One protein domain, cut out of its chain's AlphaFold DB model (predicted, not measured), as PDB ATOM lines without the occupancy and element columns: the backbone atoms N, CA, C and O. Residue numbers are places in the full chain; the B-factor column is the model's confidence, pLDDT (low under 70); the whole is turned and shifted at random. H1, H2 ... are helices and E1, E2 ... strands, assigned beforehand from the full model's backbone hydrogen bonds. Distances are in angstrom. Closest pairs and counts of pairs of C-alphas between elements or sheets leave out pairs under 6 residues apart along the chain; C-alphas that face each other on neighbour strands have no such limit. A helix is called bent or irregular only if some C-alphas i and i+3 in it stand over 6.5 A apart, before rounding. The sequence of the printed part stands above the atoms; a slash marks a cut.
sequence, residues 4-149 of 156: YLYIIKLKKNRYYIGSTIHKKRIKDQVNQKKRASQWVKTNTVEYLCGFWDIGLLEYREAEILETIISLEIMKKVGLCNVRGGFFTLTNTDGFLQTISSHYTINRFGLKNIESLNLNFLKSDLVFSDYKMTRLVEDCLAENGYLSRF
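Overview. This is residues 4 to 149 of the 156 residues of an uncharacterized protein of Carnobacterium divergens (UniProt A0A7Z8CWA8). A small, twisted sheet of three strands forms a slab between helices, with H3 and H6 covering one face and H1 the other. H4 and H5 lie beyond H3, away from the sheet, with long links from H3 to H4 and from H4 to H5, and residues 82 to 83 pair with residues 15 to 16 of the edge strand E2. The printed part has 146 residues, with six named helices and three named strands in the order E1 E2 H1 H2 E3 H3 H4 H5 H6. The sheet runs E2 E1 E3, antiparallel throughout, and the class is mixed, helices and strands. The whole is compact and rounded, with a radius of gyration of the C-alphas of 14.4 A and spans of 37 by 34 by 26 A.

Along the chain. The sheet holds E1, residues 4 to 10, beginning at C-alpha 4 (-32.255, 40.762, 17.315), E2, residues 14 to 20, and E3, residues 45 to 55, 26.2 A long. H3, residues 59 to 77, is 26.4 A long, and H6, residues 129 to 142, is 19.9 A long and ends at C-alpha 142 (-25.752, 57.053, 20.368). H1 spans residues 23 to 30 and H2 residues 38 to 42. H4, residues 92 to 104, is 18.0 A long. H5, residues 118 to 122, is neither bent nor irregular, but only just: C-alphas 119 and 122 are 6.4 A apart.

Arrangement. E1 and E2 form a hairpin, with N 6 and O 18 at 2.8 A. E1 and E3 are antiparallel at 166 degrees, with N 5 and O 52 at 2.9 A. E2, H1, H2 and E3 make a split strand-helix-strand unit, two strands running the same way with E1 between them, and its crossover is right-handed. The three layers, helices on both faces of the sheet, have H3 and H6 on the same face and H1 on the opposite face. H3, at a height over the sheet of 8.6 A, comes closest to E2 at the C-alphas of Glu 66 and Gly 18, 6.3 A. H6 comes closest to E3 at the C-alphas of Asp 129 and Cys 49, 6.0 A. H3 touches H6 with residues 68 to 73 alone, closest at the C-alphas of Ile 69 and Val 136, 6.6 A, opposite ways at a steep tilt of 46 degrees. H1 runs along E1 at 8 degrees on the local plane, 8.3 A over the sheet; H2 only grazes the sheet with residues 39 to 42. H5 is close to H3 but not clearly touching, with the C-alphas of Phe 120 and Lys 75 closest at 6.6 A. H4 is apart from H3, H5 and H6. Each O i to N i+4 pair is within hydrogen-bond range in H1, H2, H4 and H6; H3 has 14 of 15 and H5 0 of 1, with 1 of 2 O i to N i+3 pairs.

Size, cuts and confidence. The C-alphas farthest apart, those of Lys 34 and Ser 115, are 38.8 A apart. The printed part has no cut. The links H3 to H4 and H4 to H5 are long. Mean pLDDT of the printed part is 81.1, and residues 103 to 126 and 144 to 149 are under 70.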
ATOM      1  N   TYR A   4     -31.600  40.396  16.066       91.50
ATOM      2  CA  TYR A   4     -32.255  40.762  17.315       91.50
ATOM      3  C   TYR A   4     -31.242  40.755  18.445       91.50
ATOM      4  O   TYR A   4     -30.604  39.728  18.669       91.50
ATOM      5  N   LEU A   5     -31.154  41.853  19.185       93.44
ATOM      6  CA  LEU A   5     -30.511  41.914  20.493       93.44
ATOM      7  C   LEU A   5     -31.540  41.551  21.569       93.44
ATOM      8  O   LEU A   5     -32.701  41.923  21.458       93.44
ATOM      9  N   TYR A   6     -31.148  40.843  22.619       95.00
ATOM     10  CA  TYR A   6     -32.025  40.529  23.743       95.00
ATOM     11  C   TYR A   6     -31.265  40.507  25.062       95.00
ATOM     12  O   TYR A   6     -30.071  40.204  25.101       95.00
ATOM     13  N   ILE A   7     -31.986  40.795  26.147       96.12
ATOM     14  CA  ILE A   7     -31.458  40.763  27.513       96.12
ATOM     15  C   ILE A   7     -32.363  39.910  28.387       96.12
ATOM     16  O   ILE A   7     -33.575  40.116  28.441       96.12
ATOM     17  N   ILE A   8     -31.760  38.972  29.106       96.75
ATOM     18  CA  ILE A   8     -32.443  38.083  30.042       96.75
ATOM     19  C   ILE A   8     -31.992  38.419  31.455       96.75
ATOM     20  O   ILE A   8     -30.791  38.398  31.742       96.75
ATOM     21  N   LYS A   9     -32.962  38.670  32.337       95.69
ATOM     22  CA  LYS A   9     -32.746  38.718  33.777       95.69
ATOM     23  C   LYS A   9     -32.642  37.302  34.319       95.69
ATOM     24  O   LYS A   9     -33.482  36.439  34.056       95.69
ATOM     25  N   LEU A  10     -31.616  37.084  35.120       96.19
ATOM     26  CA  LEU A  10     -31.362  35.856  35.850       96.19
ATOM     27  C   LEU A  10     -31.406  36.158  37.354       96.19
ATOM     28  O   LEU A  10     -31.117  37.277  37.798       96.19
ATOM     29  N   LYS A  11     -31.697  35.130  38.155       94.25
ATOM     30  CA  LYS A  11     -31.662  35.230  39.619       94.25
ATOM     31  C   LYS A  11     -30.303  35.731  40.120       94.25
ATOM     32  O   LYS A  11     -29.274  35.565  39.463       94.25
ATOM     33  N   LYS A  12     -30.294  36.269  41.347       91.81
ATOM     34  CA  LYS A  12     -29.101  36.843  42.006       91.81
ATOM     35  C   LYS A  12     -28.507  38.011  41.219       91.81
ATOM     36  O   LYS A  12     -27.298  38.139  41.102       91.81
ATOM     37  N   ASN A  13     -29.389  38.841  40.672       90.69
ATOM     38  CA  ASN A  13     -29.026  40.060  39.971       90.69
ATOM     39  C   ASN A  13     -28.114  39.867  38.744       90.69
ATOM     40  O   ASN A  13     -27.317  40.740  38.411       90.69
ATOM     41  N   ARG A  14     -28.247  38.730  38.056       94.44
ATOM     42  CA  ARG A  14     -27.423  38.391  36.893       94.44
ATOM     43  C   ARG A  14     -28.149  38.682  35.592       94.44
ATOM     44  O   ARG A  14     -29.375  38.685  35.542       94.44
ATOM     45  N   TYR A  15     -27.379  38.895  34.535       96.06
ATOM     46  CA  TYR A  15     -27.893  39.216  33.213       96.06
ATOM     47  C   TYR A  15     -27.152  38.433  32.134       96.06
ATOM     48  O   TYR A  15     -25.960  38.129  32.250       96.06
ATOM     49  N   TYR A  16     -27.883  38.104  31.077       97.44
ATOM     50  CA  TYR A  16     -27.323  37.591  29.836       97.44
ATOM     51  C   TYR A  16     -27.781  38.466  28.681       97.44
ATOM     52  O   TYR A  16     -28.981  38.690  28.523       97.44
ATOM     53  N   ILE A  17     -26.829  38.928  27.882       97.00
ATOM     54  CA  ILE A  17     -27.072  39.671  26.655       97.00
ATOM     55  C   ILE A  17     -26.689  38.751  25.507       97.00
ATOM     56  O   ILE A  17     -25.701  38.020  25.582       97.00
ATOM     57  N   GLY A  18     -27.507  38.751  24.465       95.81
ATOM     58  CA  GLY A  18     -27.218  38.003  23.260       95.81
ATOM     59  C   GLY A  18     -27.800  38.671  22.031       95.81
ATOM     60  O   GLY A  18     -28.775  39.417  22.107       95.81
ATOM     61  N   SER A  19     -27.241  38.324  20.885       94.06
ATOM     62  CA  SER A  19     -27.758  38.667  19.571       94.06
ATOM     63  C   SER A  19     -28.065  37.404  18.759       94.06
ATOM     64  O   SER A  19     -27.538  36.312  19.005       94.06
ATOM     65  N   THR A  20     -29.032  37.489  17.845       94.44
ATOM     66  CA  THR A  20     -29.440  36.364  16.992       94.44
ATOM     67  C   THR A  20     -30.275  36.833  15.812       94.44
ATOM     68  O   THR A  20     -31.163  37.656  15.976       94.44
ATOM     69  N   ILE A  21     -30.102  36.223  14.642       93.94
ATOM     70  CA  ILE A  21     -31.038  36.384  13.511       93.94
ATOM     71  C   ILE A  21     -32.293  35.497  13.643       93.94
ATOM     72  O   ILE A  21     -33.233  35.576  12.854       93.94
ATOM     73  N   HIS A  22     -32.328  34.619  14.651       93.50
ATOM     74  CA  HIS A  22     -33.403  33.653  14.873       93.50
ATOM     75  C   HIS A  22     -34.123  33.911  16.203       93.50
ATOM     76  O   HIS A  22     -33.616  33.526  17.260       93.50
ATOM     77  N   LYS A  23     -35.357  34.445  16.167       91.19
ATOM     78  CA  LYS A  23     -36.214  34.632  17.364       91.19
ATOM     79  C   LYS A  23     -36.397  33.350  18.190       91.19
ATOM     80  O   LYS A  23     -36.491  33.403  19.414       91.19
ATOM     81  N   LYS A  24     -36.396  32.173  17.546       94.50
ATOM     82  CA  LYS A  24     -36.454  30.871  18.238       94.50
ATOM     83  C   LYS A  24     -35.314  30.698  19.247       94.50
ATOM     84  O   LYS A  24     -35.543  30.132  20.308       94.50
ATOM     85  N   ARG A  25     -34.120  31.230  18.959       94.94
ATOM     86  CA  ARG A  25     -32.982  31.189  19.885       94.94
ATOM     87  C   ARG A  25     -33.277  31.967  21.166       94.94
ATOM     88  O   ARG A  25     -32.955  31.464  22.229       94.94
ATOM     89  N   ILE A  26     -33.957  33.113  21.086       95.94
ATOM     90  CA  ILE A  26     -34.388  33.878  22.273       95.94
ATOM     91  C   ILE A  26     -35.310  33.012  23.139       95.94
ATOM     92  O   ILE A  26     -35.083  32.863  24.336       95.94
ATOM     93  N   LYS A  27     -36.295  32.344  22.520       95.56
ATOM     94  CA  LYS A  27     -37.184  31.407  23.228       95.56
ATOM     95  C   LYS A  27     -36.418  30.240  23.854       95.56
ATOM     96  O   LYS A  27     -36.760  29.822  24.957       95.56
ATOM     97  N   ASP A  28     -35.407  29.703  23.174       96.69
ATOM     98  CA  ASP A  28     -34.572  28.626  23.716       96.69
ATOM     99  C   ASP A  28     -33.772  29.095  24.943       96.69
ATOM    100  O   ASP A  28     -33.614  28.312  25.876       96.69
ATOM    101  N   GLN A  29     -33.317  30.352  24.968       96.56
ATOM    102  CA  GLN A  29     -32.637  30.943  26.124       96.56
ATOM    103  C   GLN A  29     -33.595  31.138  27.304       96.56
ATOM    104  O   GLN A  29     -33.328  30.639  28.390       96.56
ATOM    105  N   VAL A  30     -34.739  31.797  27.080       95.94
ATOM    106  CA  VAL A  30     -35.731  32.081  28.137       95.94
ATOM    107  C   VAL A  30     -36.248  30.793  28.780       95.94
ATOM    108  O   VAL A  30     -36.363  30.712  29.995       95.94
ATOM    109  N   ASN A  31     -36.491  29.756  27.976       96.00
ATOM    110  CA  ASN A  31     -36.955  28.454  28.464       96.00
ATOM    111  C   ASN A  31     -35.808  27.507  28.870       96.00
ATOM    112  O   ASN A  31     -36.043  26.310  29.025       96.00
ATOM    113  N   GLN A  32     -34.568  28.003  28.951       94.62
ATOM    114  CA  GLN A  32     -33.369  27.251  29.346       94.62
ATOM    115  C   GLN A  32     -33.208  25.892  28.626       94.62
ATOM    116  O   GLN A  32     -32.817  24.884  29.215       94.62
ATOM    117  N   LYS A  33     -33.502  25.842  27.319       94.69
ATOM    118  CA  LYS A  33     -33.445  24.612  26.508       94.69
ATOM    119  C   LYS A  33     -32.004  24.188  26.199       94.69
ATOM    120  O   LYS A  33     -31.039  24.909  26.445       94.69
ATOM    121  N   LYS A  34     -31.832  23.033  25.541       91.81
ATOM    122  CA  LYS A  34     -30.513  22.481  25.148       91.81
ATOM    123  C   LYS A  34     -29.610  23.481  24.403       91.81
ATOM    124  O   LYS A  34     -28.393  23.404  24.542       91.81
ATOM    125  N   ARG A  35     -30.184  24.420  23.641       92.12
ATOM    126  CA  ARG A  35     -29.453  25.446  22.870       92.12
ATOM    127  C   ARG A  35     -29.192  26.755  23.625       92.12
ATOM    128  O   ARG A  35     -28.554  27.638  23.054       92.12
ATOM    129  N   ALA A  36     -29.659  26.880  24.866       95.44
ATOM    130  CA  ALA A  36     -29.332  28.015  25.717       95.44
ATOM    131  C   ALA A  36     -27.820  28.079  25.990       95.44
ATOM    132  O   ALA A  36     -27.125  27.052  25.973       95.44
ATOM    133  N   SER A  37     -27.316  29.288  26.236       95.06
ATOM    134  CA  SER A  37     -25.920  29.504  26.606       95.06
ATOM    135  C   SER A  37     -25.625  28.826  27.941       95.06
ATOM    136  O   SER A  37     -26.517  28.629  28.769       95.06
ATOM    137  N   GLN A  38     -24.363  28.454  28.168       95.50
ATOM    138  CA  GLN A  38     -23.993  27.800  29.421       95.50
ATOM    139  C   GLN A  38     -24.279  28.702  30.628       95.50
ATOM    140  O   GLN A  38     -24.800  28.217  31.625       95.50
ATOM    141  N   TRP A  39     -24.038  30.012  30.500       96.19
ATOM    142  CA  TRP A  39     -24.364  30.994  31.535       96.19
ATOM    143  C   TRP A  39     -25.854  31.011  31.887       96.19
ATOM    144  O   TRP A  39     -26.206  31.017  33.062       96.19
ATOM    145  N   VAL A  40     -26.737  30.967  30.884       96.44
ATOM    146  CA  VAL A  40     -28.190  30.907  31.099       96.44
ATOM    147  C   VAL A  40     -28.615  29.556  31.671       96.44
ATOM    148  O   VAL A  40     -29.558  29.493  32.444       96.44
ATOM    149  N   LYS A  41     -27.933  28.453  31.350       96.00
ATOM    150  CA  LYS A  41     -28.254  27.138  31.933       96.00
ATOM    151  C   LYS A  41     -27.877  27.035  33.407       96.00
ATOM    152  O   LYS A  41     -28.603  26.416  34.175       96.00
ATOM    153  N   THR A  42     -26.751  27.620  33.807       95.06
ATOM    154  CA  THR A  42     -26.257  27.547  35.191       95.06
ATOM    155  C   THR A  42     -26.906  28.573  36.122       95.06
ATOM    156  O   THR A  42     -26.686  28.526  37.330       95.06
ATOM    157  N   ASN A  43     -27.710  29.492  35.587       95.75
ATOM    158  CA  ASN A  43     -28.392  30.539  36.338       95.75
ATOM    159  C   ASN A  43     -29.885  30.534  36.006       95.75
ATOM    160  O   ASN A  43     -30.257  30.657  34.847       95.75
ATOM    161  N   THR A  44     -30.756  30.425  37.009       96.25
ATOM    162  CA  THR A  44     -32.211  30.417  36.788       96.25
ATOM    163  C   THR A  44     -32.679  31.708  36.116       96.25
ATOM    164  O   THR A  44     -32.400  32.796  36.625       96.25
ATOM    165  N   VAL A  45     -33.413  31.575  35.010       97.44
ATOM    166  CA  VAL A  45     -34.071  32.702  34.336       97.44
ATOM    167  C   VAL A  45     -35.183  33.247  35.222       97.44
ATOM    168  O   VAL A  45     -35.968  32.482  35.779       97.44
ATOM    169  N   GLU A  46     -35.228  34.566  35.362       95.62
ATOM    170  CA  GLU A  46     -36.308  35.269  36.051       95.62
ATOM    171  C   GLU A  46     -37.336  35.756  35.026       95.62
ATOM    172  O   GLU A  46     -38.501  35.379  35.102       95.62
ATOM    173  N   TYR A  47     -36.890  36.507  34.013       94.50
ATOM    174  CA  TYR A  47     -37.707  36.944  32.877       94.50
ATOM    175  C   TYR A  47     -36.838  37.525  31.745       94.50
ATOM    176  O   TYR A  47     -35.632  37.745  31.887       94.50
ATOM    177  N   LEU A  48     -37.458  37.770  30.590       95.12
ATOM    178  CA  LEU A  48     -36.870  38.510  29.471       95.12
ATOM    179  C   LEU A  48     -37.072  40.013  29.715       95.12
ATOM    180  O   LEU A  48     -38.213  40.458  29.744       95.12
ATOM    181  N   CYS A  49     -35.992  40.786  29.873       92.88
ATOM    182  CA  CYS A  49     -36.081  42.245  30.053       92.88
ATOM    183  C   CYS A  49     -36.602  42.928  28.785       92.88
ATOM    184  O   CYS A  49     -37.358  43.891  28.848       92.88
ATOM    185  N   GLY A  50     -36.182  42.421  27.628       90.25
ATOM    186  CA  GLY A  50     -36.575  42.945  26.332       90.25
ATOM    187  C   GLY A  50     -35.803  42.288  25.201       90.25
ATOM    188  O   GLY A  50     -34.809  41.580  25.411       90.25
ATOM    189  N   PHE A  51     -36.286  42.519  23.987       92.56
ATOM    190  CA  PHE A  51     -35.547  42.246  22.769       92.56
ATOM    191  C   PHE A  51     -35.844  43.329  21.740       92.56
ATOM    192  O   PHE A  51     -36.896  43.962  21.755       92.56
ATOM    193  N   TRP A  52     -34.889  43.516  20.848       89.81
ATOM    194  CA  TRP A  52     -34.725  44.716  20.061       89.81
ATOM    195  C   TRP A  52     -34.297  44.319  18.652       89.81
ATOM    196  O   TRP A  52     -33.303  43.613  18.489       89.81
ATOM    197  N   ASP A  53     -35.063  44.726  17.643       88.94
ATOM    198  CA  ASP A  53     -34.700  44.547  16.237       88.94
ATOM    199  C   ASP A  53     -33.626  45.575  15.852       88.94
ATOM    200  O   ASP A  53     -33.926  46.745  15.641       88.94
ATOM    201  N   ILE A  54     -32.366  45.136  15.791       83.56
ATOM    202  CA  ILE A  54     -31.203  45.993  15.503       83.56
ATOM    203  C   ILE A  54     -30.898  46.084  13.996       83.56
ATOM    204  O   ILE A  54     -29.857  46.605  13.591       83.56
ATOM    205  N   GLY A  55     -31.807  45.601  13.145       84.12
ATOM    206  CA  GLY A  55     -31.659  45.639  11.697       84.12
ATOM    207  C   GLY A  55     -30.668  44.608  11.148       84.12
ATOM    208  O   GLY A  55     -30.275  43.637  11.798       84.12
ATOM    209  N   LEU A  56     -30.261  44.824   9.896       84.00
ATOM    210  CA  LEU A  56     -29.223  44.029   9.245       84.00
ATOM    211  C   LEU A  56     -27.858  44.488   9.755       84.00
ATOM    212  O   LEU A  56     -27.377  45.549   9.356       84.00
ATOM    213  N   LEU A  57     -27.281  43.689  10.647       80.25
ATOM    214  CA  LEU A  57     -25.911  43.841  11.119       80.25
ATOM    215  C   LEU A  57     -25.089  42.633  10.701       80.25
ATOM    216  O   LEU A  57     -25.566  41.494  10.777       80.25
ATOM    217  N   GLU A  58     -23.843  42.881  10.320       81.50
ATOM    218  CA  GLU A  58     -22.853  41.820  10.241       81.50
ATOM    219  C   GLU A  58     -22.628  41.209  11.627       81.50
ATOM    220  O   GLU A  58     -22.827  41.846  12.664       81.50
ATOM    221  N   TYR A  59     -22.167  39.957  11.652       81.56
ATOM    222  CA  TYR A  59     -21.900  39.240  12.900       81.56
ATOM    223  C   TYR A  59     -21.024  40.057  13.864       81.56
ATOM    224  O   TYR A  59     -21.319  40.145  15.054       81.56
ATOM    225  N   ARG A  60     -19.987  40.711  13.330       81.00
ATOM    226  CA  ARG A  60     -19.052  41.517  14.118       81.00
ATOM    227  C   ARG A  60     -19.691  42.788  14.679       81.00
ATOM    228  O   ARG A  60     -19.409  43.151  15.814       81.00
ATOM    229  N   GLU A  61     -20.546  43.457  13.913       81.19
ATOM    230  CA  GLU A  61     -21.260  44.653  14.377       81.19
ATOM    231  C   GLU A  61     -22.236  44.302  15.505       81.19
ATOM    232  O   GLU A  61     -22.290  44.992  16.522       81.19
ATOM    233  N   ALA A  62     -22.949  43.181  15.364       85.38
ATOM    234  CA  ALA A  62     -23.833  42.671  16.406       85.38
ATOM    235  C   ALA A  62     -23.062  42.311  17.688       85.38
ATOM    236  O   ALA A  62     -23.503  42.660  18.781       85.38
ATOM    237  N   GLU A  63     -21.897  41.668  17.568       87.19
ATOM    238  CA  GLU A  63     -21.034  41.315  18.703       87.19
ATOM    239  C   GLU A  63     -20.446  42.552  19.407       87.19
ATOM    240  O   GLU A  63     -20.370  42.589  20.639       87.19
ATOM    241  N   ILE A  64     -20.074  43.591  18.652       83.44
ATOM    242  CA  ILE A  64     -19.612  44.873  19.208       83.44
ATOM    243  C   ILE A  64     -20.739  45.544  19.995       83.44
ATOM    244  O   ILE A  64     -20.527  45.936  21.141       83.44
ATOM    245  N   LEU A  65     -21.944  45.630  19.430       83.50
ATOM    246  CA  LEU A  65     -23.086  46.229  20.120       83.50
ATOM    247  C   LEU A  65     -23.476  45.436  21.379       83.50
ATOM    248  O   LEU A  65     -23.706  46.019  22.439       83.50
ATOM    249  N   GLU A  66     -23.479  44.102  21.291       90.44
ATOM    250  CA  GLU A  66     -23.684  43.204  22.433       90.44
ATOM    251  C   GLU A  66     -22.647  43.455  23.538       90.44
ATOM    252  O   GLU A  66     -22.988  43.481  24.723       90.44
ATOM    253  N   THR A  67     -21.390  43.692  23.154       88.62
ATOM    254  CA  THR A  67     -20.283  44.012  24.065       88.62
ATOM    255  C   THR A  67     -20.469  45.377  24.726       88.62
ATOM    256  O   THR A  67     -20.348  45.463  25.945       88.62
ATOM    257  N   ILE A  68     -20.799  46.427  23.965       85.56
ATOM    258  CA  ILE A  68     -21.032  47.784  24.494       85.56
ATOM    259  C   ILE A  68     -22.134  47.748  25.555       85.56
ATOM    260  O   ILE A  68     -21.941  48.208  26.678       85.56
ATOM    261  N   ILE A  69     -23.262  47.121  25.230       89.06
ATOM    262  CA  ILE A  69     -24.402  47.021  26.144       89.06
ATOM    263  C   ILE A  69     -24.044  46.169  27.360       89.06
ATOM    264  O   ILE A  69     -24.374  46.534  28.487       89.06
ATOM    265  N   SER A  70     -23.311  45.069  27.165       91.94
ATOM    266  CA  SER A  70     -22.805  44.268  28.283       91.94
ATOM    267  C   SER A  70     -21.960  45.116  29.234       91.94
ATOM    268  O   SER A  70     -22.185  45.057  30.439       91.94
ATOM    269  N   LEU A  71     -21.045  45.940  28.712       86.94
ATOM    270  CA  LEU A  71     -20.212  46.831  29.520       86.94
ATOM    271  C   LEU A  71     -21.048  47.858  30.276       86.94
ATOM    272  O   LEU A  71     -20.839  48.005  31.475       86.94
ATOM    273  N   GLU A  72     -21.998  48.529  29.623       84.19
ATOM    274  CA  GLU A  72     -22.869  49.512  30.280       84.19
ATOM    275  C   GLU A  72     -23.653  48.902  31.446       84.19
ATOM    276  O   GLU A  72     -23.707  49.471  32.538       84.19
ATOM    277  N   ILE A  73     -24.179  47.690  31.263       89.50
ATOM    278  CA  ILE A  73     -24.886  46.962  32.321       89.50
ATOM    279  C   ILE A  73     -23.914  46.553  33.427       89.50
ATOM    280  O   ILE A  73     -24.212  46.739  34.606       89.50
ATOM    281  N   MET A  74     -22.726  46.059  33.072       88.56
ATOM    282  CA  MET A  74     -21.675  45.703  34.027       88.56
ATOM    283  C   MET A  74     -21.277  46.880  34.928       88.56
ATOM    284  O   MET A  74     -21.066  46.660  36.121       88.56
ATOM    285  N   LYS A  75     -21.229  48.122  34.414       82.25
ATOM    286  CA  LYS A  75     -20.947  49.314  35.246       82.25
ATOM    287  C   LYS A  75     -21.997  49.517  36.332       82.25
ATOM    288  O   LYS A  75     -21.712  50.130  37.353       82.25
ATOM    289  N   LYS A  76     -23.230  49.060  36.089       84.44
ATOM    290  CA  LYS A  76     -24.344  49.202  37.028       84.44
ATOM    291  C   LYS A  76     -24.404  48.036  37.997       84.44
ATOM    292  O   LYS A  76     -24.543  48.271  39.182       84.44
ATOM    293  N   VAL A  77     -24.313  46.798  37.517       85.31
ATOM    294  CA  VAL A  77     -24.646  45.611  38.330       85.31
ATOM    295  C   VAL A  77     -23.434  44.775  38.741       85.31
ATOM    296  O   VAL A  77     -23.614  43.751  39.390       85.31
ATOM    297  N   GLY A  78     -22.220  45.189  38.371       85.69
ATOM    298  CA  GLY A  78     -20.972  44.480  38.649       85.69
ATOM    299  C   GLY A  78     -20.549  43.549  37.505       85.69
ATOM    300  O   GLY A  78     -21.374  42.868  36.889       85.69
ATOM    301  N   LEU A  79     -19.240  43.490  37.220       86.56
ATOM    302  CA  LEU A  79     -18.708  42.776  36.044       86.56
ATOM    303  C   LEU A  79     -19.080  41.283  36.050       86.56
ATOM    304  O   LEU A  79     -19.500  40.716  35.043       86.56
ATOM    305  N   CYS A  80     -18.963  40.631  37.209       88.50
ATOM    306  CA  CYS A  80     -19.188  39.192  37.345       88.50
ATOM    307  C   CYS A  80     -20.655  38.769  37.164       88.50
ATOM    308  O   CYS A  80     -20.917  37.573  37.029       88.50
ATOM    309  N   ASN A  81     -21.591  39.720  37.121       91.81
ATOM    310  CA  ASN A  81     -23.019  39.440  37.019       91.81
ATOM    311  C   ASN A  81     -23.550  39.430  35.585       91.81
ATOM    312  O   ASN A  81     -24.703  39.063  35.369       91.81
ATOM    313  N   VAL A  82     -22.730  39.781  34.599       93.38
ATOM    314  CA  VAL A  82     -23.180  39.965  33.218       93.38
ATOM    315  C   VAL A  82     -22.354  39.108  32.269       93.38
ATOM    316  O   VAL A  82     -21.132  39.045  32.394       93.38
ATOM    317  N   ARG A  83     -23.002  38.458  31.301       95.25
ATOM    318  CA  ARG A  83     -22.320  37.794  30.179       95.25
ATOM    319  C   ARG A  83     -22.970  38.166  28.853       95.25
ATOM    320  O   ARG A  83     -24.195  38.197  28.771       95.25
ATOM    321  N   GLY A  84     -22.144  38.394  27.841       94.25
ATOM    322  CA  GLY A  84     -22.550  38.812  26.501       94.25
ATOM    323  C   GLY A  84     -21.353  39.317  25.696       94.25
ATOM    324  O   GLY A  84     -20.313  39.660  26.261       94.25
ATOM    325  N   GLY A  85     -21.485  39.305  24.378       90.00
ATOM    326  CA  GLY A  85     -20.493  39.720  23.396       90.00
ATOM    327  C   GLY A  85     -19.202  38.929  23.555       90.00
ATOM    328  O   GLY A  85     -19.212  37.703  23.691       90.00
ATOM    329  N   PHE A  86     -18.084  39.644  23.652       88.12
ATOM    330  CA  PHE A  86     -16.787  39.027  23.944       88.12
ATOM    331  C   PHE A  86     -16.714  38.374  25.335       88.12
ATOM    332  O   PHE A  86     -15.868  37.517  25.579       88.12
ATOM    333  N   PHE A  87     -17.606  38.728  26.261       90.38
ATOM    334  CA  PHE A  87     -17.541  38.316  27.662       90.38
ATOM    335  C   PHE A  87     -18.502  37.167  27.976       90.38
ATOM    336  O   PHE A  87     -19.370  37.271  28.844       90.38
ATOM    337  N   THR A  88     -18.378  36.051  27.260       91.12
ATOM    338  CA  THR A  88     -19.293  34.898  27.388       91.12
ATOM    339  C   THR A  88     -18.750  33.752  28.240       91.12
ATOM    340  O   THR A  88     -19.501  32.834  28.580       91.12
ATOM    341  N   LEU A  89     -17.473  33.804  28.634       90.50
ATOM    342  CA  LEU A  89     -16.847  32.774  29.463       90.50
ATOM    343  C   LEU A  89     -17.531  32.659  30.830       90.50
ATOM    344  O   LEU A  89     -17.714  33.638  31.549       90.50
ATOM    345  N   THR A  90     -17.898  31.437  31.209       89.69
ATOM    346  CA  THR A  90     -18.568  31.169  32.491       89.69
ATOM    347  C   THR A  90     -17.597  31.045  33.659       89.69
ATOM    348  O   THR A  90     -18.011  31.227  34.799       89.69
ATOM    349  N   ASN A  91     -16.326  30.731  33.391       89.12
ATOM    350  CA  ASN A  91     -15.290  30.716  34.417       89.12
ATOM    351  C   ASN A  91     -14.852  32.155  34.731       89.12
ATOM    352  O   ASN A  91     -14.715  32.978  33.824       89.12
ATOM    353  N   THR A  92     -14.687  32.464  36.017       83.69
ATOM    354  CA  THR A  92     -14.407  33.830  36.477       83.69
ATOM    355  C   THR A  92     -13.044  34.318  36.001       83.69
ATOM    356  O   THR A  92     -12.963  35.426  35.484       83.69
ATOM    357  N   ASP A  93     -12.000  33.496  36.098       83.25
ATOM    358  CA  ASP A  93     -10.628  33.924  35.799       83.25
ATOM    359  C   ASP A  93     -10.438  34.277  34.320       83.25
ATOM    360  O   ASP A  93      -9.944  35.352  33.988       83.25
ATOM    361  N   GLY A  94     -10.918  33.428  33.412       83.69
ATOM    362  CA  GLY A  94     -10.893  33.678  31.972       83.69
ATOM    363  C   GLY A  94     -11.816  34.823  31.557       83.69
ATOM    364  O   GLY A  94     -11.476  35.597  30.660       83.69
ATOM    365  N   PHE A  95     -12.959  34.996  32.231       86.75
ATOM    366  CA  PHE A  95     -13.788  36.190  32.052       86.75
ATOM    367  C   PHE A  95     -13.012  37.458  32.435       86.75
ATOM    368  O   PHE A  95     -12.942  38.385  31.630       86.75
ATOM    369  N   LEU A  96     -12.386  37.485  33.616       82.25
ATOM    370  CA  LEU A  96     -11.595  38.623  34.091       82.25
ATOM    371  C   LEU A  96     -10.382  38.889  33.194       82.25
ATOM    372  O   LEU A  96     -10.060  40.047  32.940       82.25
ATOM    373  N   GLN A  97      -9.755  37.846  32.653       81.19
ATOM    374  CA  GLN A  97      -8.678  37.981  31.675       81.19
ATOM    375  C   GLN A  97      -9.173  38.612  30.370       81.19
ATOM    376  O   GLN A  97      -8.507  39.490  29.821       81.19
ATOM    377  N   THR A  98     -10.346  38.198  29.881       81.88
ATOM    378  CA  THR A  98     -10.949  38.742  28.652       81.88
ATOM    379  C   THR A  98     -11.323  40.206  28.839       81.88
ATOM    380  O   THR A  98     -11.011  41.036  27.993       81.88
ATOM    381  N   ILE A  99     -11.926  40.526  29.983       80.12
ATOM    382  CA  ILE A  99     -12.206  41.881  30.457       80.12
ATOM    383  C   ILE A  99     -10.909  42.698  30.461       80.12
ATOM    384  O   ILE A  99     -10.806  43.659  29.709       80.12
ATOM    385  N   SER A 100      -9.890  42.282  31.214       73.62
ATOM    386  CA  SER A 100      -8.600  42.982  31.318       73.62
ATOM    387  C   SER A 100      -7.929  43.204  29.957       73.62
ATOM    388  O   SER A 100      -7.468  44.304  29.651       73.62
ATOM    389  N   SER A 101      -7.948  42.191  29.088       71.12
ATOM    390  CA  SER A 101      -7.405  42.288  27.729       71.12
ATOM    391  C   SER A 101      -8.199  43.264  26.862       71.12
ATOM    392  O   SER A 101      -7.608  44.008  26.087       71.12
ATOM    393  N   HIS A 102      -9.526  43.298  27.009       70.19
ATOM    394  CA  HIS A 102     -10.390  44.241  26.304       70.19
ATOM    395  C   HIS A 102     -10.165  45.686  26.779       70.19
ATOM    396  O   HIS A 102     -10.184  46.597  25.960       70.19
ATOM    397  N   TYR A 103      -9.892  45.899  28.071       62.59
ATOM    398  CA  TYR A 103      -9.528  47.217  28.613       62.59
ATOM    399  C   TYR A 103      -8.115  47.659  28.215       62.59
ATOM    400  O   TYR A 103      -7.883  48.841  27.994       62.59
ATOM    401  N   THR A 104      -7.171  46.721  28.108       50.94
ATOM    402  CA  THR A 104      -5.779  47.019  27.728       50.94
ATOM    403  C   THR A 104      -5.647  47.270  26.224       50.94
ATOM    404  O   THR A 104      -4.831  48.077  25.783       50.94
ATOM    405  N   ILE A 105      -6.451  46.581  25.413       49.53
ATOM    406  CA  ILE A 105      -6.394  46.648  23.958       49.53
ATOM    407  C   ILE A 105      -7.645  47.377  23.487       49.53
ATOM    408  O   ILE A 105      -8.688  46.767  23.265       49.53
ATOM    409  N   ASN A 106      -7.511  48.686  23.286       54.06
ATOM    410  CA  ASN A 106      -8.497  49.567  22.660       54.06
ATOM    411  C   ASN A 106      -8.710  49.187  21.169       54.06
ATOM    412  O   ASN A 106      -8.422  49.943  20.245       54.06
ATOM    413  N   ARG A 107      -9.161  47.953  20.906       43.94
ATOM    414  CA  ARG A 107      -9.167  47.299  19.586       43.94
ATOM    415  C   ARG A 107     -10.350  47.696  18.700       43.94
ATOM    416  O   ARG A 107     -10.456  47.190  17.585       43.94
ATOM    417  N   PHE A 108     -11.232  48.570  19.187       46.03
ATOM    418  CA  PHE A 108     -12.521  48.865  18.548       46.03
ATOM    419  C   PHE A 108     -12.853  50.359  18.421       46.03
ATOM    420  O   PHE A 108     -13.975  50.693  18.064       46.03
ATOM    421  N   GLY A 109     -11.914  51.275  18.692       44.09
ATOM    422  CA  GLY A 109     -12.156  52.712  18.481       44.09
ATOM    423  C   GLY A 109     -13.214  53.337  19.405       44.09
ATOM    424  O   GLY A 109     -13.648  54.462  19.157       44.09
ATOM    425  N   LEU A 110     -13.605  52.651  20.484       44.69
ATOM    426  CA  LEU A 110     -14.454  53.200  21.543       44.69
ATOM    427  C   LEU A 110     -13.619  54.182  22.375       44.69
ATOM    428  O   LEU A 110     -12.959  53.808  23.337       44.69
ATOM    429  N   LYS A 111     -13.611  55.453  21.964       39.81
ATOM    430  CA  LYS A 111     -12.730  56.511  22.489       39.81
ATOM    431  C   LYS A 111     -12.860  56.835  23.987       39.81
ATOM    432  O   LYS A 111     -12.081  57.647  24.455       39.81
ATOM    433  N   ASN A 112     -13.792  56.253  24.743       43.75
ATOM    434  CA  ASN A 112     -14.066  56.678  26.123       43.75
ATOM    435  C   ASN A 112     -14.484  55.520  27.044       43.75
ATOM    436  O   ASN A 112     -15.643  55.409  27.435       43.75
ATOM    437  N   ILE A 113     -13.537  54.661  27.426       45.84
ATOM    438  CA  ILE A 113     -13.747  53.654  28.490       45.84
ATOM    439  C   ILE A 113     -12.799  53.882  29.687       45.84
ATOM    440  O   ILE A 113     -13.038  53.357  30.771       45.84
ATOM    441  N   GLU A 114     -11.799  54.763  29.557       42.66
ATOM    442  CA  GLU A 114     -10.834  55.120  30.617       42.66
ATOM    443  C   GLU A 114     -11.470  55.708  31.898       42.66
ATOM    444  O   GLU A 114     -10.802  55.835  32.918       42.66
ATOM    445  N   SER A 115     -12.773  56.013  31.898       46.16
ATOM    446  CA  SER A 115     -13.522  56.490  33.070       46.16
ATOM    447  C   SER A 115     -14.108  55.383  33.964       46.16
ATOM    448  O   SER A 115     -14.765  55.685  34.966       46.16
ATOM    449  N   LEU A 116     -13.898  54.097  33.653       46.50
ATOM    450  CA  LEU A 116     -14.404  52.998  34.481       46.50
ATOM    451  C   LEU A 116     -13.551  52.755  35.719       46.50
ATOM    452  O   LEU A 116     -12.570  52.017  35.717       46.50
ATOM    453  N   ASN A 117     -14.009  53.338  36.823       46.53
ATOM    454  CA  ASN A 117     -13.536  53.015  38.154       46.53
ATOM    455  C   ASN A 117     -13.765  51.517  38.455       46.53
ATOM    456  O   ASN A 117     -14.899  51.073  38.647       46.53
ATOM    457  N   LEU A 118     -12.682  50.738  38.535       50.38
ATOM    458  CA  LEU A 118     -12.705  49.306  38.860       50.38
ATOM    459  C   LEU A 118     -13.281  49.002  40.259       50.38
ATOM    460  O   LEU A 118     -13.544  47.841  40.564       50.38
ATOM    461  N   ASN A 119     -13.559  50.011  41.094       43.94
ATOM    462  CA  ASN A 119     -14.237  49.837  42.384       43.94
ATOM    463  C   ASN A 119     -15.645  49.207  42.264       43.94
ATOM    464  O   ASN A 119     -16.106  48.588  43.223       43.94
ATOM    465  N   PHE A 120     -16.296  49.266  41.092       47.34
ATOM    466  CA  PHE A 120     -17.573  48.576  40.824       47.34
ATOM    467  C   PHE A 120     -17.456  47.043  40.709       47.34
ATOM    468  O   PHE A 120     -18.470  46.348  40.723       47.34
ATOM    469  N   LEU A 121     -16.242  46.477  40.656       47.22
ATOM    470  CA  LEU A 121     -16.017  45.021  40.692       47.22
ATOM    471  C   LEU A 121     -16.595  44.341  41.944       47.22
ATOM    472  O   LEU A 121     -16.761  43.122  41.946       47.22
ATOM    473  N   LYS A 122     -16.866  45.112  43.005       47.66
ATOM    474  CA  LYS A 122     -17.304  44.610  44.313       47.66
ATOM    475  C   LYS A 122     -18.749  44.973  44.676       47.66
ATOM    476  O   LYS A 122     -19.179  44.622  45.769       47.66
ATOM    477  N   SER A 123     -19.488  45.681  43.817       52.75
ATOM    478  CA  SER A 123     -20.833  46.169  44.146       52.75
ATOM    479  C   SER A 123     -21.921  45.458  43.342       52.75
ATOM    480  O   SER A 123     -22.015  45.641  42.128       52.75
ATOM    481  N   ASP A 124     -22.791  44.726  44.035       59.25
ATOM    482  CA  ASP A 124     -24.040  44.207  43.478       59.25
ATOM    483  C   ASP A 124     -25.141  45.267  43.652       59.25
ATOM    484  O   ASP A 124     -25.740  45.381  44.721       59.25
ATOM    485  N   LEU A 125     -25.416  46.067  42.614       64.88
ATOM    486  CA  LEU A 125     -26.551  47.003  42.627       64.88
ATOM    487  C   LEU A 125     -27.746  46.416  41.888       64.88
ATOM    488  O   LEU A 125     -27.621  45.934  40.763       64.88
ATOM    489  N   VAL A 126     -28.931  46.531  42.480       68.25
ATOM    490  CA  VAL A 126     -30.183  46.174  41.810       68.25
ATOM    491  C   VAL A 126     -30.547  47.272  40.811       68.25
ATOM    492  O   VAL A 126     -30.785  48.420  41.188       68.25
ATOM    493  N   PHE A 127     -30.610  46.913  39.528       78.62
ATOM    494  CA  PHE A 127     -31.026  47.812  38.454       78.62
ATOM    495  C   PHE A 127     -32.376  47.358  37.890       78.62
ATOM    496  O   PHE A 127     -32.513  46.225  37.429       78.62
ATOM    497  N   SER A 128     -33.384  48.229  37.967       81.81
ATOM    498  CA  SER A 128     -34.748  47.943  37.501       81.81
ATOM    499  C   SER A 128     -34.819  47.822  35.980       81.81
ATOM    500  O   SER A 128     -34.145  48.581  35.280       81.81
ATOM    501  N   ASP A 129     -35.736  47.004  35.473       78.50
ATOM    502  CA  ASP A 129     -35.870  46.749  34.033       78.50
ATOM    503  C   ASP A 129     -36.220  47.984  33.218       78.50
ATOM    504  O   ASP A 129     -35.668  48.166  32.144       78.50
ATOM    505  N   TYR A 130     -37.057  48.883  33.742       75.06
ATOM    506  CA  TYR A 130     -37.366  50.140  33.053       75.06
ATOM    507  C   TYR A 130     -36.094  50.946  32.744       75.06
ATOM    508  O   TYR A 130     -35.888  51.407  31.622       75.06
ATOM    509  N   LYS A 131     -35.190  51.048  33.727       86.69
ATOM    510  CA  LYS A 131     -33.888  51.701  33.541       86.69
ATOM    511  C   LYS A 131     -32.979  50.903  32.601       86.69
ATOM    512  O   LYS A 131     -32.175  51.508  31.904       86.69
ATOM    513  N   MET A 132     -33.107  49.573  32.565       86.06
ATOM    514  CA  MET A 132     -32.381  48.705  31.631       86.06
ATOM    515  C   MET A 132     -32.804  48.952  30.188       86.06
ATOM    516  O   MET A 132     -31.959  49.199  29.335       86.06
ATOM    517  N   THR A 133     -34.109  48.926  29.927       84.50
ATOM    518  CA  THR A 133     -34.676  49.204  28.610       84.50
ATOM    519  C   THR A 133     -34.253  50.580  28.133       84.50
ATOM    520  O   THR A 133     -33.745  50.700  27.022       84.50
ATOM    521  N   ARG A 134     -34.348  51.594  29.003       85.00
ATOM    522  CA  ARG A 134     -33.926  52.950  28.657       85.00
ATOM    523  C   ARG A 134     -32.431  53.047  28.346       85.00
ATOM    524  O   ARG A 134     -32.066  53.656  27.351       85.00
ATOM    525  N   LEU A 135     -31.580  52.402  29.146       87.19
ATOM    526  CA  LEU A 135     -30.135  52.343  28.904       87.19
ATOM    527  C   LEU A 135     -29.816  51.721  27.539       87.19
ATOM    528  O   LEU A 135     -28.951  52.220  26.827       87.19
ATOM    529  N   VAL A 136     -30.515  50.646  27.167       85.00
ATOM    530  CA  VAL A 136     -30.340  50.001  25.860       85.00
ATOM    531  C   VAL A 136     -30.788  50.921  24.737       85.00
ATOM    532  O   VAL A 136     -30.057  51.077  23.766       85.00
ATOM    533  N   GLU A 137     -31.956  51.546  24.868       86.00
ATOM    534  CA  GLU A 137     -32.445  52.527  23.901       86.00
ATOM    535  C   GLU A 137     -31.434  53.659  23.712       86.00
ATOM    536  O   GLU A 137     -31.042  53.921  22.583       86.00
ATOM    537  N   ASP A 138     -30.929  54.260  24.788       84.50
ATOM    538  CA  ASP A 138     -29.930  55.328  24.708       84.50
ATOM    539  C   ASP A 138     -28.640  54.843  24.004       84.50
ATOM    540  O   ASP A 138     -28.167  55.496  23.073       84.50
ATOM    541  N   CYS A 139     -28.144  53.636  24.319       82.31
ATOM    542  CA  CYS A 139     -26.989  53.037  23.626       82.31
ATOM    543  C   CYS A 139     -27.239  52.850  22.122       82.31
ATOM    544  O   CYS A 139     -26.355  53.086  21.295       82.31
ATOM    545  N   LEU A 140     -28.441  52.409  21.748       82.12
ATOM    546  CA  LEU A 140     -28.831  52.261  20.349       82.12
ATOM    547  C   LEU A 140     -28.910  53.627  19.649       82.12
ATOM    548  O   LEU A 140     -28.615  53.701  18.454       82.12
ATOM    549  N   ALA A 141     -29.284  54.694  20.366       80.19
ATOM    550  CA  ALA A 141     -29.379  56.076  19.865       80.19
ATOM    551  C   ALA A 141     -28.004  56.584  19.481       80.19
ATOM    552  O   ALA A 141     -27.768  56.973  18.339       80.19
ATOM    553  N   GLU A 142     -27.103  56.520  20.454       78.00
ATOM    554  CA  GLU A 142     -25.752  57.053  20.368       78.00
ATOM    555  C   GLU A 142     -24.943  56.374  19.260       78.00
ATOM    556  O   GLU A 142     -24.130  57.019  18.604       78.00
ATOM    557  N   ASN A 143     -25.208  55.090  19.006       72.00
ATOM    558  CA  ASN A 143     -24.505  54.309  17.990       72.00
ATOM    559  C   ASN A 143     -25.260  54.227  16.648       72.00
ATOM    560  O   ASN A 143     -24.892  53.443  15.777       72.00
ATOM    561  N   GLY A 144     -26.317  55.027  16.458       69.25
ATOM    562  CA  GLY A 144     -27.025  55.137  15.177       69.25
ATOM    563  C   GLY A 144     -27.851  53.908  14.784       69.25
ATOM    564  O   GLY A 144     -28.255  53.781  13.628       69.25
ATOM    565  N   TYR A 145     -28.133  53.007  15.726       68.00
ATOM    566  CA  TYR A 145     -28.969  51.828  15.495       68.00
ATOM    567  C   TYR A 145     -30.461  52.127  15.702       68.00
ATOM    568  O   TYR A 145     -31.294  51.474  15.084       68.00
ATOM    569  N   LEU A 146     -30.809  53.148  16.496       56.88
ATOM    570  CA  LEU A 146     -32.188  53.497  16.888       56.88
ATOM    571  C   LEU A 146     -33.081  53.965  15.725       56.88
ATOM    572  O   LEU A 146     -34.277  53.694  15.716       56.88
ATOM    573  N   SER A 147     -32.532  54.597  14.686       49.16
ATOM    574  CA  SER A 147     -33.322  54.977  13.501       49.16
ATOM    575  C   SER A 147     -33.816  53.765  12.692       49.16
ATOM    576  O   SER A 147     -34.755  53.896  11.911       49.16
ATOM    577  N   ARG A 148     -33.251  52.568  12.923       51.25
ATOM    578  CA  ARG A 148     -33.728  51.291  12.356       51.25
ATOM    579  C   ARG A 148     -34.825  50.620  13.203       51.25
ATOM    580  O   ARG A 148     -35.469  49.698  12.712       51.25
ATOM    581  N   PHE A 149     -35.074  51.092  14.432       45.84
ATOM    582  CA  PHE A 149     -36.040  50.515  15.386       45.84
ATOM    583  C   PHE A 149     -37.485  50.936  15.167       45.84
ATOM    584  O   PHE A 149     -38.405  50.165  15.434       45.84
TER     585      PHE A 149